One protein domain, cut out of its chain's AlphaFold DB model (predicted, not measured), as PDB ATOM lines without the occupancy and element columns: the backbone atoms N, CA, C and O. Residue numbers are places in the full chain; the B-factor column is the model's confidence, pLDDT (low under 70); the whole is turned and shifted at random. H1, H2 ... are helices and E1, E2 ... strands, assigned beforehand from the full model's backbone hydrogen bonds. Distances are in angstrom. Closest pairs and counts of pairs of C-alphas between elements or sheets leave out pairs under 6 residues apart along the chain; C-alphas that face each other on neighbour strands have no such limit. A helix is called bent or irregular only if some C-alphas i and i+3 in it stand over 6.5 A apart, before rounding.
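What this domain is: This is residues 13 to 99 of the 103 residues of the protein "MetallophosC domain-containing protein" of bioreactor metagenome (UniProt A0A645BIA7). Two strongly twisted antiparallel sheets lie partly face to face with their strands crossed, a loose sandwich, and an arm made of H1 and the link after it reaches away from it. The tip of the arm, residues 56 to 62, sticks out. The printed part has 87 residues with one named helix and seven named strands, in the order E1 E2 E3 E4 H1 E5 E6 E7, and its class is mixed, helices and strands. The sheets run E3 E2 E6 E7 and E1 E5 E4. The whole is loose, with a radius of gyration of the C-alphas of 15.4 A, and spans 46 by 32 by 18 A.

Where its parts are: E1, residues 13 to 15, begins at C-alpha 13 (-43.271, 10.761, 43.951) and is 6.7 A long. E2, residues 24 to 29, measures 16.9 A, and E3, residues 32 to 36, 12.3 A. E4 is residues 38 to 43, 14.9 A. H1, residues 45 to 57, measures 19.3 A and ends at C-alpha 57 (-33.327, 34.140, 33.494); it is irregular, with C-alphas 53 and 56 at 7.9 A. E5, residues 67 to 74, is 18.6 A long and bends by 74 degrees at residue 70. E6, residues 83 to 88, measures 16.6 A, and E7, residues 94 to 98, 13.5 A, ending at C-alpha 98 (-41.510, 2.661, 34.933).

How they stand to each other: In the larger sheet E2 and E3 form a hairpin, with N 34 and O 27 at 2.9 A. E2 and E6 are antiparallel at 161 degrees, with N 26 and O 86 at 2.8 A. E6 and E7 form a second hairpin, with N 87 and O 95 at 2.8 A. In the other sheet E5 is the inner strand, with N 14 and O 72 at 2.8 A toward E1 and N 40 and O 71 at 2.9 A toward E4. The two sheets form a sandwich, two sheets face to face, with their strands at 62 degrees; the closest C-alphas of E2 and E5 are those of Trp 27 and Ala 74, 7.5 A apart. E3 runs on into E4 at 70 degrees across a break of 1 residue. H1 only just is on the sheet E1 E5 E4, with 5 pairs of C-alphas within 10 A, and only grazes it with residues 45 to 48. In H1, 7 of 9 O i to N i+4 pairs are within hydrogen-bond range.

The domain as a whole: The outline is flat, but only just, and the two C-alphas farthest apart in the domain are those of Val 32 and Arg 59, at 46.7 A. The printed part has no cut and no long link. Its mean pLDDT is 93.1, and no printed residue is under 70.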
ATOM      1  N   ILE A  13     -42.240   9.766  44.254       92.69
ATOM      2  CA  ILE A  13     -43.271  10.761  43.951       92.69
ATOM      3  C   ILE A  13     -43.723  10.582  42.505       92.69
ATOM      4  O   ILE A  13     -42.883  10.517  41.602       92.69
ATOM      5  N   ALA A  14     -45.034  10.535  42.296       93.00
ATOM      6  CA  ALA A  14     -45.670  10.594  40.990       93.00
ATOM      7  C   ALA A  14     -46.482  11.889  40.878       93.00
ATOM      8  O   ALA A  14     -47.291  12.207  41.752       93.00
ATOM      9  N   ASN A  15     -46.258  12.632  39.796       93.19
ATOM     10  CA  ASN A  15     -47.092  13.760  39.405       93.19
ATOM     11  C   ASN A  15     -48.089  13.272  38.339       93.19
ATOM     12  O   ASN A  15     -47.678  12.922  37.231       93.19
ATOM     13  N   VAL A  16     -49.379  13.228  38.684       93.25
ATOM     14  CA  VAL A  16     -50.451  12.749  37.798       93.25
ATOM     15  C   VAL A  16     -51.272  13.939  37.309       93.25
ATOM     16  O   VAL A  16     -52.282  14.323  37.896       93.25
ATOM     17  N   TRP A  17     -50.824  14.553  36.217       86.19
ATOM     18  CA  TRP A  17     -51.535  15.666  35.585       86.19
ATOM     19  C   TRP A  17     -52.953  15.254  35.151       86.19
ATOM     20  O   TRP A  17     -53.164  14.132  34.701       86.19
ATOM     21  N   ASN A  18     -53.919  16.173  35.263       88.75
ATOM     22  CA  ASN A  18     -55.360  15.936  35.048       88.75
ATOM     23  C   ASN A  18     -56.018  14.926  36.003       88.75
ATOM     24  O   ASN A  18     -57.096  14.427  35.691       88.75
ATOM     25  N   TYR A  19     -55.398  14.642  37.153       92.88
ATOM     26  CA  TYR A  19     -56.001  13.795  38.178       92.88
ATOM     27  C   TYR A  19     -57.445  14.208  38.505       92.88
ATOM     28  O   TYR A  19     -57.736  15.388  38.727       92.88
ATOM     29  N   ASP A  20     -58.312  13.203  38.589       93.00
ATOM     30  CA  ASP A  20     -59.682  13.295  39.077       93.00
ATOM     31  C   ASP A  20     -59.857  12.359  40.293       93.00
ATOM     32  O   ASP A  20     -59.275  11.272  40.300       93.00
ATOM     33  N   PRO A  21     -60.664  12.728  41.311       93.69
ATOM     34  CA  PRO A  21     -60.832  11.942  42.535       93.69
ATOM     35  C   PRO A  21     -61.271  10.484  42.357       93.69
ATOM     36  O   PRO A  21     -61.099   9.689  43.280       93.69
ATOM     37  N   THR A  22     -61.860  10.110  41.219       95.56
ATOM     38  CA  THR A  22     -62.261   8.721  40.969       95.56
ATOM     39  C   THR A  22     -61.141   7.873  40.361       95.56
ATOM     40  O   THR A  22     -61.332   6.668  40.187       95.56
ATOM     41  N   TRP A  23     -60.003   8.472  39.995       96.81
ATOM     42  CA  TRP A  23     -58.848   7.753  39.459       96.81
ATOM     43  C   TRP A  23     -58.113   7.010  40.570       96.81
ATOM     44  O   TRP A  23     -58.041   7.475  41.709       96.81
ATOM     45  N   LYS A  24     -57.518   5.869  40.222       97.50
ATOM     46  CA  LYS A  24     -56.729   5.057  41.154       97.50
ATOM     47  C   LYS A  24     -55.283   4.996  40.710       97.50
ATOM     48  O   LYS A  24     -55.006   4.735  39.543       97.50
ATOM     49  N   ILE A  25     -54.373   5.224  41.647       97.69
ATOM     50  CA  ILE A  25     -52.939   5.248  41.386       97.69
ATOM     51  C   ILE A  25     -52.319   4.116  42.192       97.69
ATOM     52  O   ILE A  25     -52.303   4.172  43.418       97.69
ATOM     53  N   PHE A  26     -51.813   3.094  41.512       97.94
ATOM     54  CA  PHE A  26     -51.126   1.963  42.122       97.94
ATOM     55  C   PHE A  26     -49.628   2.042  41.876       97.94
ATOM     56  O   PHE A  26     -49.168   2.633  40.900       97.94
ATOM     57  N   TRP A  27     -48.872   1.399  42.755       97.38
ATOM     58  CA  TRP A  27     -47.444   1.213  42.572       97.38
ATOM     59  C   TRP A  27     -47.062  -0.254  42.732       97.38
ATOM     60  O   TRP A  27     -47.728  -1.033  43.428       97.38
ATOM     61  N   TYR A  28     -45.995  -0.612  42.037       96.69
ATOM     62  CA  TYR A  28     -45.462  -1.954  41.954       96.69
ATOM     63  C   TYR A  28     -43.977  -1.928  42.297       96.69
ATOM     64  O   TYR A  28     -43.269  -0.999  41.903       96.69
ATOM     65  N   GLU A  29     -43.527  -2.968  42.988       95.25
ATOM     66  CA  GLU A  29     -42.129  -3.209  43.328       95.25
ATOM     67  C   GLU A  29     -41.719  -4.568  42.754       95.25
ATOM     68  O   GLU A  29     -42.339  -5.585  43.067       95.25
ATOM     69  N   ASP A  30     -40.758  -4.576  41.826       94.25
ATOM     70  CA  ASP A  30     -40.316  -5.768  41.083       94.25
ATOM     71  C   ASP A  30     -41.483  -6.577  40.470       94.25
ATOM     72  O   ASP A  30     -41.503  -7.810  40.449       94.25
ATOM     73  N   GLY A  31     -42.494  -5.858  39.967       94.75
ATOM     74  CA  GLY A  31     -43.699  -6.425  39.354       94.75
ATOM     75  C   GLY A  31     -44.794  -6.856  40.340       94.75
ATOM     76  O   GLY A  31     -45.864  -7.288  39.908       94.75
ATOM     77  N   VAL A  32     -44.584  -6.715  41.652       96.44
ATOM     78  CA  VAL A  32     -45.588  -7.011  42.685       96.44
ATOM     79  C   VAL A  32     -46.384  -5.754  43.012       96.44
ATOM     80  O   VAL A  32     -45.807  -4.729  43.353       96.44
ATOM     81  N   ARG A  33     -47.719  -5.820  42.947       96.94
ATOM     82  CA  ARG A  33     -48.595  -4.694  43.309       96.94
ATOM     83  C   ARG A  33     -48.560  -4.452  44.815       96.94
ATOM     84  O   ARG A  33     -49.045  -5.281  45.581       96.94
ATOM     85  N   MET A  34     -48.065  -3.291  45.217       97.25
ATOM     86  CA  MET A  34     -47.847  -2.960  46.627       97.25
ATOM     87  C   MET A  34     -49.027  -2.220  47.263       97.25
ATOM     88  O   MET A  34     -49.202  -2.259  48.479       97.25
ATOM     89  N   GLY A  35     -49.869  -1.574  46.452       97.19
ATOM     90  CA  GLY A  35     -51.080  -0.897  46.916       97.19
ATOM     91  C   GLY A  35     -51.341   0.413  46.184       97.19
ATOM     92  O   GLY A  35     -50.697   0.709  45.175       97.19
ATOM     93  N   GLU A  36     -52.314   1.177  46.680       97.88
ATOM     94  CA  GLU A  36     -52.584   2.535  46.199       97.88
ATOM     95  C   GLU A  36     -51.559   3.520  46.769       97.88
ATOM     96  O   GLU A  36     -51.148   3.414  47.927       97.88
ATOM     97  N   MET A  37     -51.136   4.479  45.951       97.31
ATOM     98  CA  MET A  37     -50.297   5.585  46.396       97.31
ATOM     99  C   MET A  37     -51.122   6.590  47.204       97.31
ATOM    100  O   MET A  37     -52.308   6.798  46.958       97.31
ATOM    101  N   THR A  38     -50.477   7.273  48.148       96.94
ATOM    102  CA  THR A  38     -51.133   8.293  48.973       96.94
ATOM    103  C   THR A  38     -51.069   9.654  48.286       96.94
ATOM    104  O   THR A  38     -49.980  10.160  48.008       96.94
ATOM    105  N   GLN A  39     -52.227  10.267  48.026       96.00
ATOM    106  CA  GLN A  39     -52.309  11.635  47.509       96.00
ATOM    107  C   GLN A  39     -51.837  12.643  48.564       96.00
ATOM    108  O   GLN A  39     -52.138  12.507  49.752       96.00
ATOM    109  N   TYR A  40     -51.134  13.692  48.143       94.62
ATOM    110  CA  TYR A  40     -50.787  14.804  49.018       94.62
ATOM    111  C   TYR A  40     -50.702  16.134  48.270       94.62
ATOM    112  O   TYR A  40     -50.441  16.194  47.069       94.62
ATOM    113  N   ARG A  41     -50.884  17.224  49.021       93.88
ATOM    114  CA  ARG A  41     -50.569  18.573  48.552       93.88
ATOM    115  C   ARG A  41     -49.090  18.863  48.785       93.88
ATOM    116  O   ARG A  41     -48.615  18.750  49.915       93.88
ATOM    117  N   GLY A  42     -48.374  19.267  47.744       92.06
ATOM    118  CA  GLY A  42     -46.932  19.497  47.810       92.06
ATOM    119  C   GLY A  42     -46.407  20.284  46.617       92.06
ATOM    120  O   GLY A  42     -47.179  20.747  45.786       92.06
ATOM    121  N   TRP A  43     -45.092  20.447  46.535       92.06
ATOM    122  CA  TRP A  43     -44.440  21.090  45.398       92.06
ATOM    123  C   TRP A  43     -43.860  20.016  44.492       92.06
ATOM    124  O   TRP A  43     -43.168  19.128  44.979       92.06
ATOM    125  N   ASP A  44     -44.119  20.110  43.188       90.50
ATOM    126  CA  ASP A  44     -43.515  19.200  42.218       90.50
ATOM    127  C   ASP A  44     -41.983  19.367  42.235       90.50
ATOM    128  O   ASP A  44     -41.492  20.448  41.876       90.50
ATOM    129  N   PRO A  45     -41.219  18.321  42.607       87.88
ATOM    130  CA  PRO A  45     -39.764  18.371  42.624       87.88
ATOM    131  C   PRO A  45     -39.136  18.821  41.304       87.88
ATOM    132  O   PRO A  45     -38.140  19.540  41.319       87.88
ATOM    133  N   ALA A  46     -39.719  18.437  40.163       88.44
ATOM    134  CA  ALA A  46     -39.189  18.794  38.850       88.44
ATOM    135  C   ALA A  46     -39.334  20.297  38.572       88.44
ATOM    136  O   ALA A  46     -38.424  20.927  38.032       88.44
ATOM    137  N   ILE A  47     -40.457  20.894  38.982       89.94
ATOM    138  CA  ILE A  47     -40.688  22.336  38.843       89.94
ATOM    139  C   ILE A  47     -39.822  23.117  39.829       89.94
ATOM    140  O   ILE A  47     -39.259  24.145  39.452       89.94
ATOM    141  N   VAL A  48     -39.676  22.632  41.067       90.19
ATOM    142  CA  VAL A  48     -38.770  23.236  42.055       90.19
ATOM    143  C   VAL A  48     -37.340  23.266  41.517       90.19
ATOM    144  O   VAL A  48     -36.745  24.339  41.466       90.19
ATOM    145  N   ASP A  49     -36.820  22.133  41.037       90.50
ATOM    146  CA  ASP A  49     -35.469  22.034  40.470       90.50
ATOM    147  C   ASP A  49     -35.289  22.946  39.243       90.50
ATOM    148  O   ASP A  49     -34.300  23.677  39.136       90.50
ATOM    149  N   TYR A  50     -36.275  22.984  38.342       90.88
ATOM    150  CA  TYR A  50     -36.249  23.878  37.184       90.88
ATOM    151  C   TYR A  50     -36.178  25.353  37.596       90.88
ATOM    152  O   TYR A  50     -35.371  26.110  37.051       90.88
ATOM    153  N   VAL A  51     -37.004  25.772  38.557       91.94
ATOM    154  CA  VAL A  51     -37.030  27.151  39.060       91.94
ATOM    155  C   VAL A  51     -35.724  27.493  39.771       91.94
ATOM    156  O   VAL A  51     -35.158  28.550  39.499       91.94
ATOM    157  N   GLU A  52     -35.208  26.616  40.636       91.06
ATOM    158  CA  GLU A  52     -33.924  26.812  41.326       91.06
ATOM    159  C   GLU A  52     -32.776  27.018  40.318       91.06
ATOM    160  O   GLU A  52     -31.953  27.915  40.506       91.06
ATOM    161  N   LYS A  53     -32.764  26.265  39.210       93.00
ATOM    162  CA  LYS A  53     -31.723  26.348  38.168       93.00
ATOM    163  C   LYS A  53     -31.864  27.519  37.194       93.00
ATOM    164  O   LYS A  53     -30.865  27.892  36.579       93.00
ATOM    165  N   ASN A  54     -33.070  28.055  36.986       93.44
ATOM    166  CA  ASN A  54     -33.351  28.992  35.885       93.44
ATOM    167  C   ASN A  54     -33.916  30.356  36.315       93.44
ATOM    168  O   ASN A  54     -34.047  31.239  35.461       93.44
ATOM    169  N   ASN A  55     -34.239  30.573  37.596       91.75
ATOM    170  CA  ASN A  55     -34.892  31.806  38.069       91.75
ATOM    171  C   ASN A  55     -34.146  33.109  37.709       91.75
ATOM    172  O   ASN A  55     -34.759  34.174  37.547       91.75
ATOM    173  N   GLN A  56     -32.829  33.050  37.524       91.88
ATOM    174  CA  GLN A  56     -31.993  34.170  37.112       91.88
ATOM    175  C   GLN A  56     -32.410  34.710  35.738       91.88
ATOM    176  O   GLN A  56     -32.397  35.925  35.543       91.88
ATOM    177  N   ASN A  57     -32.898  33.830  34.857       93.56
ATOM    178  CA  ASN A  57     -33.327  34.140  33.494       93.56
ATOM    179  C   ASN A  57     -34.803  34.555  33.402       93.56
ATOM    180  O   ASN A  57     -35.266  34.967  32.338       93.56
ATOM    181  N   PHE A  58     -35.573  34.446  34.488       92.62
ATOM    182  CA  PHE A  58     -36.988  34.805  34.459       92.62
ATOM    183  C   PHE A  58     -37.170  36.319  34.347       92.62
ATOM    184  O   PHE A  58     -36.584  37.090  35.112       92.62
ATOM    185  N   ARG A  59     -38.056  36.734  33.430       93.31
ATOM    186  CA  ARG A  59     -38.465  38.137  33.243       93.31
ATOM    187  C   ARG A  59     -39.042  38.745  34.523       93.31
ATOM    188  O   ARG A  59     -38.818  39.920  34.794       93.31
ATOM    189  N   TYR A  60     -39.778  37.950  35.296       91.00
ATOM    190  CA  TYR A  60     -40.422  38.370  36.535       91.00
ATOM    191  C   TYR A  60     -39.928  37.518  37.708       91.00
ATOM    192  O   TYR A  60     -40.062  36.298  37.689       91.00
ATOM    193  N   LYS A  61     -39.384  38.165  38.747       86.75
ATOM    194  CA  LYS A  61     -38.746  37.488  39.895       86.75
ATOM    195  C   LYS A  61     -39.716  36.875  40.906       86.75
ATOM    196  O   LYS A  61     -39.281  36.147  41.786       86.75
ATOM    197  N   TYR A  62     -41.013  37.141  40.767       86.00
ATOM    198  CA  TYR A  62     -42.057  36.526  41.589       86.00
ATOM    199  C   TYR A  62     -42.572  35.192  41.019       86.00
ATOM    200  O   TYR A  62     -43.422  34.559  41.638       86.00
ATOM    201  N   ILE A  63     -42.104  34.766  39.837       87.56
ATOM    202  CA  ILE A  63     -42.467  33.468  39.255       87.56
ATOM    203  C   ILE A  63     -41.643  32.373  39.934       87.56
ATOM    204  O   ILE A  63     -40.414  32.443  39.961       87.56
ATOM    205  N   GLY A  64     -42.319  31.342  40.434       88.19
ATOM    206  CA  GLY A  64     -41.685  30.186  41.054       88.19
ATOM    207  C   GLY A  64     -42.606  28.970  41.103       88.19
ATOM    208  O   GLY A  64     -43.686  28.971  40.511       88.19
ATOM    209  N   ALA A  65     -42.165  27.928  41.807       90.00
ATOM    210  CA  ALA A  65     -42.938  26.707  41.992       90.00
ATOM    211  C   ALA A  65     -44.085  26.940  42.991       90.00
ATOM    212  O   ALA A  65     -43.860  27.388  44.118       90.00
ATOM    213  N   GLY A  66     -45.313  26.626  42.581       89.44
ATOM    214  CA  GLY A  66     -46.490  26.632  43.451       89.44
ATOM    215  C   GLY A  66     -46.832  25.229  43.965       89.44
ATOM    216  O   GLY A  66     -46.437  24.244  43.336       89.44
ATOM    217  N   PRO A  67     -47.571  25.120  45.083       92.12
ATOM    218  CA  PRO A  67     -48.082  23.837  45.537       92.12
ATOM    219  C   PRO A  67     -49.180  23.324  44.597       92.12
ATOM    220  O   PRO A  67     -49.959  24.099  44.044       92.12
ATOM    221  N   THR A  68     -49.272  22.008  44.484       92.50
ATOM    222  CA  THR A  68     -50.258  21.265  43.705       92.50
ATOM    223  C   THR A  68     -50.872  20.145  44.551       92.50
ATOM    224  O   THR A  68     -50.287  19.734  45.551       92.50
ATOM    225  N   GLU A  69     -52.056  19.673  44.169       93.81
ATOM    226  CA  GLU A  69     -52.819  18.623  44.855       93.81
ATOM    227  C   GLU A  69     -52.832  17.293  44.088       93.81
ATOM    228  O   GLU A  69     -53.424  16.327  44.550       93.81
ATOM    229  N   HIS A  70     -52.166  17.213  42.936       95.00
ATOM    230  CA  HIS A  70     -52.115  16.009  42.098       95.00
ATOM    231  C   HIS A  70     -50.785  15.242  42.228       95.00
ATOM    232  O   HIS A  70     -50.272  14.672  41.262       95.00
ATOM    233  N   LEU A  71     -50.212  15.251  43.434       95.38
ATOM    234  CA  LEU A  71     -49.015  14.485  43.769       95.38
ATOM    235  C   LEU A  71     -49.380  13.250  44.581       95.38
ATOM    236  O   LEU A  71     -50.236  13.294  45.464       95.38
ATOM    237  N   PHE A  72     -48.669  12.164  44.307       96.00
ATOM    238  CA  PHE A  72     -48.860  10.870  44.944       96.00
ATOM    239  C   PHE A  72     -47.523  10.345  45.426       96.00
ATOM    240  O   PHE A  72     -46.520  10.481  44.723       96.00
ATOM    241  N   TYR A  73     -47.504   9.740  46.608       95.62
ATOM    242  CA  TYR A  73     -46.297   9.139  47.152       95.62
ATOM    243  C   TYR A  73     -46.510   7.711  47.644       95.62
ATOM    244  O   TYR A  73     -47.607   7.321  48.046       95.62
ATOM    245  N   ALA A  74     -45.427   6.945  47.612       95.31
ATOM    246  CA  ALA A  74     -45.304   5.647  48.257       95.31
ATOM    247  C   ALA A  74     -43.858   5.452  48.725       95.31
ATOM    248  O   ALA A  74     -42.943   6.089  48.199       95.31
ATOM    249  N   GLU A  75     -43.646   4.595  49.715       94.19
ATOM    250  CA  GLU A  75     -42.314   4.272  50.227       94.19
ATOM    251  C   GLU A  75     -41.950   2.848  49.790       94.19
ATOM    252  O   GLU A  75     -42.595   1.905  50.253       94.19
ATOM    253  N   PRO A  76     -40.975   2.681  48.877       92.12
ATOM    254  CA  PRO A  76     -40.517   1.361  48.473       92.12
ATOM    255  C   PRO A  76     -39.820   0.647  49.629       92.12
ATOM    256  O   PRO A  76     -39.139   1.279  50.442       92.12
ATOM    257  N   ILE A  77     -39.968  -0.675  49.679       91.38
ATOM    258  CA  ILE A  77     -39.299  -1.516  50.675       91.38
ATOM    259  C   ILE A  77     -37.813  -1.606  50.317       91.38
ATOM    260  O   ILE A  77     -36.951  -1.340  51.158       91.38
ATOM    261  N   ASP A  78     -37.509  -1.914  49.056       88.31
ATOM    262  CA  ASP A  78     -36.164  -1.865  48.498       88.31
ATOM    263  C   ASP A  78     -36.006  -0.650  47.573       88.31
ATOM    264  O   ASP A  78     -36.617  -0.555  46.512       88.31
ATOM    265  N   LYS A  79     -35.114   0.284  47.924       82.06
ATOM    266  CA  LYS A  79     -34.825   1.482  47.108       82.06
ATOM    267  C   LYS A  79     -34.146   1.176  45.768       82.06
ATOM    268  O   LYS A  79     -33.995   2.079  44.943       82.06
ATOM    269  N   THR A  80     -33.676  -0.052  45.572       85.06
ATOM    270  CA  THR A  80     -32.978  -0.504  44.364       85.06
ATOM    271  C   THR A  80     -33.866  -1.277  43.390       85.06
ATOM    272  O   THR A  80     -33.446  -1.469  42.237       85.06
ATOM    273  N   SER A  81     -35.072  -1.649  43.830       89.94
ATOM    274  CA  SER A  81     -36.094  -2.359  43.057       89.94
ATOM    275  C   SER A  81     -36.514  -1.608  41.790       89.94
ATOM    276  O   SER A  81     -36.316  -0.394  41.635       89.94
ATOM    277  N   GLU A  82     -37.080  -2.347  40.837       92.06
ATOM    278  CA  GLU A  82     -37.799  -1.748  39.722       92.06
ATOM    279  C   GLU A  82     -39.168  -1.272  40.210       92.06
ATOM    280  O   GLU A  82     -39.993  -2.059  40.669       92.06
ATOM    281  N   ILE A  83     -39.413   0.030  40.071       94.06
ATOM    282  CA  ILE A  83     -40.691   0.632  40.427       94.06
ATOM    283  C   ILE A  83     -41.496   0.933  39.168       94.06
ATOM    284  O   ILE A  83     -41.017   1.614  38.251       94.06
ATOM    285  N   GLU A  84     -42.749   0.499  39.176       95.69
ATOM    286  CA  GLU A  84     -43.751   0.825  38.166       95.69
ATOM    287  C   GLU A  84     -44.961   1.491  38.821       95.69
ATOM    288  O   GLU A  84     -45.410   1.092  39.893       95.69
ATOM    289  N   ILE A  85     -45.473   2.535  38.179       96.38
ATOM    290  CA  ILE A  85     -46.699   3.228  38.570       96.38
ATOM    291  C   ILE A  85     -47.777   2.897  37.549       96.38
ATOM    292  O   ILE A  85     -47.516   2.960  36.349       96.38
ATOM    293  N   GLU A  86     -48.981   2.599  38.023       97.44
ATOM    294  CA  GLU A  86     -50.178   2.407  37.209       97.44
ATOM    295  C   GLU A  86     -51.227   3.448  37.594       97.44
ATOM    296  O   GLU A  86     -51.586   3.581  38.763       97.44
ATOM    297  N   VAL A  87     -51.751   4.157  36.602       97.31
ATOM    298  CA  VAL A  87     -52.875   5.076  36.756       97.31
ATOM    299  C   VAL A  87     -54.073   4.488  36.030       97.31
ATOM    300  O   VAL A  87     -53.992   4.198  34.838       97.31
ATOM    301  N   ILE A  88     -55.183   4.336  36.747       97.62
ATOM    302  CA  ILE A  88     -56.464   3.885  36.206       97.62
ATOM    303  C   ILE A  88     -57.427   5.069  36.224       97.62
ATOM    304  O   ILE A  88     -57.738   5.591  37.299       97.62
ATOM    305  N   ASP A  89     -57.885   5.488  35.046       95.62
ATOM    306  CA  ASP A  89     -58.851   6.581  34.910       95.62
ATOM    307  C   ASP A  89     -60.297   6.131  35.198       95.62
ATOM    308  O   ASP A  89     -60.587   4.956  35.433       95.62
ATOM    309  N   HIS A  90     -61.244   7.071  35.163       94.94
ATOM    310  CA  HIS A  90     -62.659   6.776  35.419       94.94
ATOM    311  C   HIS A  90     -63.360   5.972  34.314       94.94
ATOM    312  O   HIS A  90     -64.474   5.492  34.516       94.94
ATOM    313  N   PHE A  91     -62.728   5.830  33.149       95.12
ATOM    314  CA  PHE A  91     -63.178   4.971  32.056       95.12
ATOM    315  C   PHE A  91     -62.528   3.578  32.118       95.12
ATOM    316  O   PHE A  91     -62.737   2.774  31.209       95.12
ATOM    317  N   ASN A  92     -61.783   3.273  33.187       95.19
ATOM    318  CA  ASN A  92     -60.980   2.064  33.369       95.19
ATOM    319  C   ASN A  92     -59.841   1.896  32.345       95.19
ATOM    320  O   ASN A  92     -59.370   0.774  32.136       95.19
ATOM    321  N   ASN A  93     -59.361   2.976  31.723       96.56
ATOM    322  CA  ASN A  93     -58.111   2.921  30.968       96.56
ATOM    323  C   ASN A  93     -56.938   2.866  31.951       96.56
ATOM    324  O   ASN A  93     -56.892   3.641  32.905       96.56
ATOM    325  N   SER A  94     -55.991   1.960  31.699       96.81
ATOM    326  CA  SER A  94     -54.768   1.811  32.492       96.81
ATOM    327  C   SER A  94     -53.569   2.376  31.733       96.81
ATOM    328  O   SER A  94     -53.373   2.094  30.548       96.81
ATOM    329  N   TYR A  95     -52.768   3.175  32.431       95.62
ATOM    330  CA  TYR A  95     -51.537   3.779  31.940       95.62
ATOM    331  C   TYR A  95     -50.411   3.438  32.902       95.62
ATOM    332  O   TYR A  95     -50.510   3.761  34.087       95.62
ATOM    333  N   THR A  96     -49.328   2.835  32.409       95.00
ATOM    334  CA  THR A  96     -48.178   2.513  33.259       95.00
ATOM    335  C   THR A  96     -46.918   3.277  32.886       95.00
ATOM    336  O   THR A  96     -46.694   3.664  31.736       95.00
ATOM    337  N   SER A  97     -46.090   3.541  33.894       93.38
ATOM    338  CA  SER A  97     -44.794   4.185  33.737       93.38
ATOM    339  C   SER A  97     -43.784   3.569  34.691       93.38
ATOM    340  O   SER A  97     -44.013   3.498  35.899       93.38
ATOM    341  N   LYS A  98     -42.644   3.147  34.147       91.31
ATOM    342  CA  LYS A  98     -41.510   2.661  34.933       91.31
ATOM    343  C   LYS A  98     -40.571   3.809  35.265       91.31
ATOM    344  O   LYS A  98     -40.239   4.626  34.403       91.31
ATOM    345  N   LEU A  99     -40.089   3.839  36.502       80.62
ATOM    346  CA  LEU A  99     -39.042   4.771  36.903       80.62
ATOM    347  C   LEU A  99     -37.736   4.398  36.196       80.62
ATOM    348  O   LEU A  99     -37.096   3.397  36.513       80.62
TER     349      LEU A  99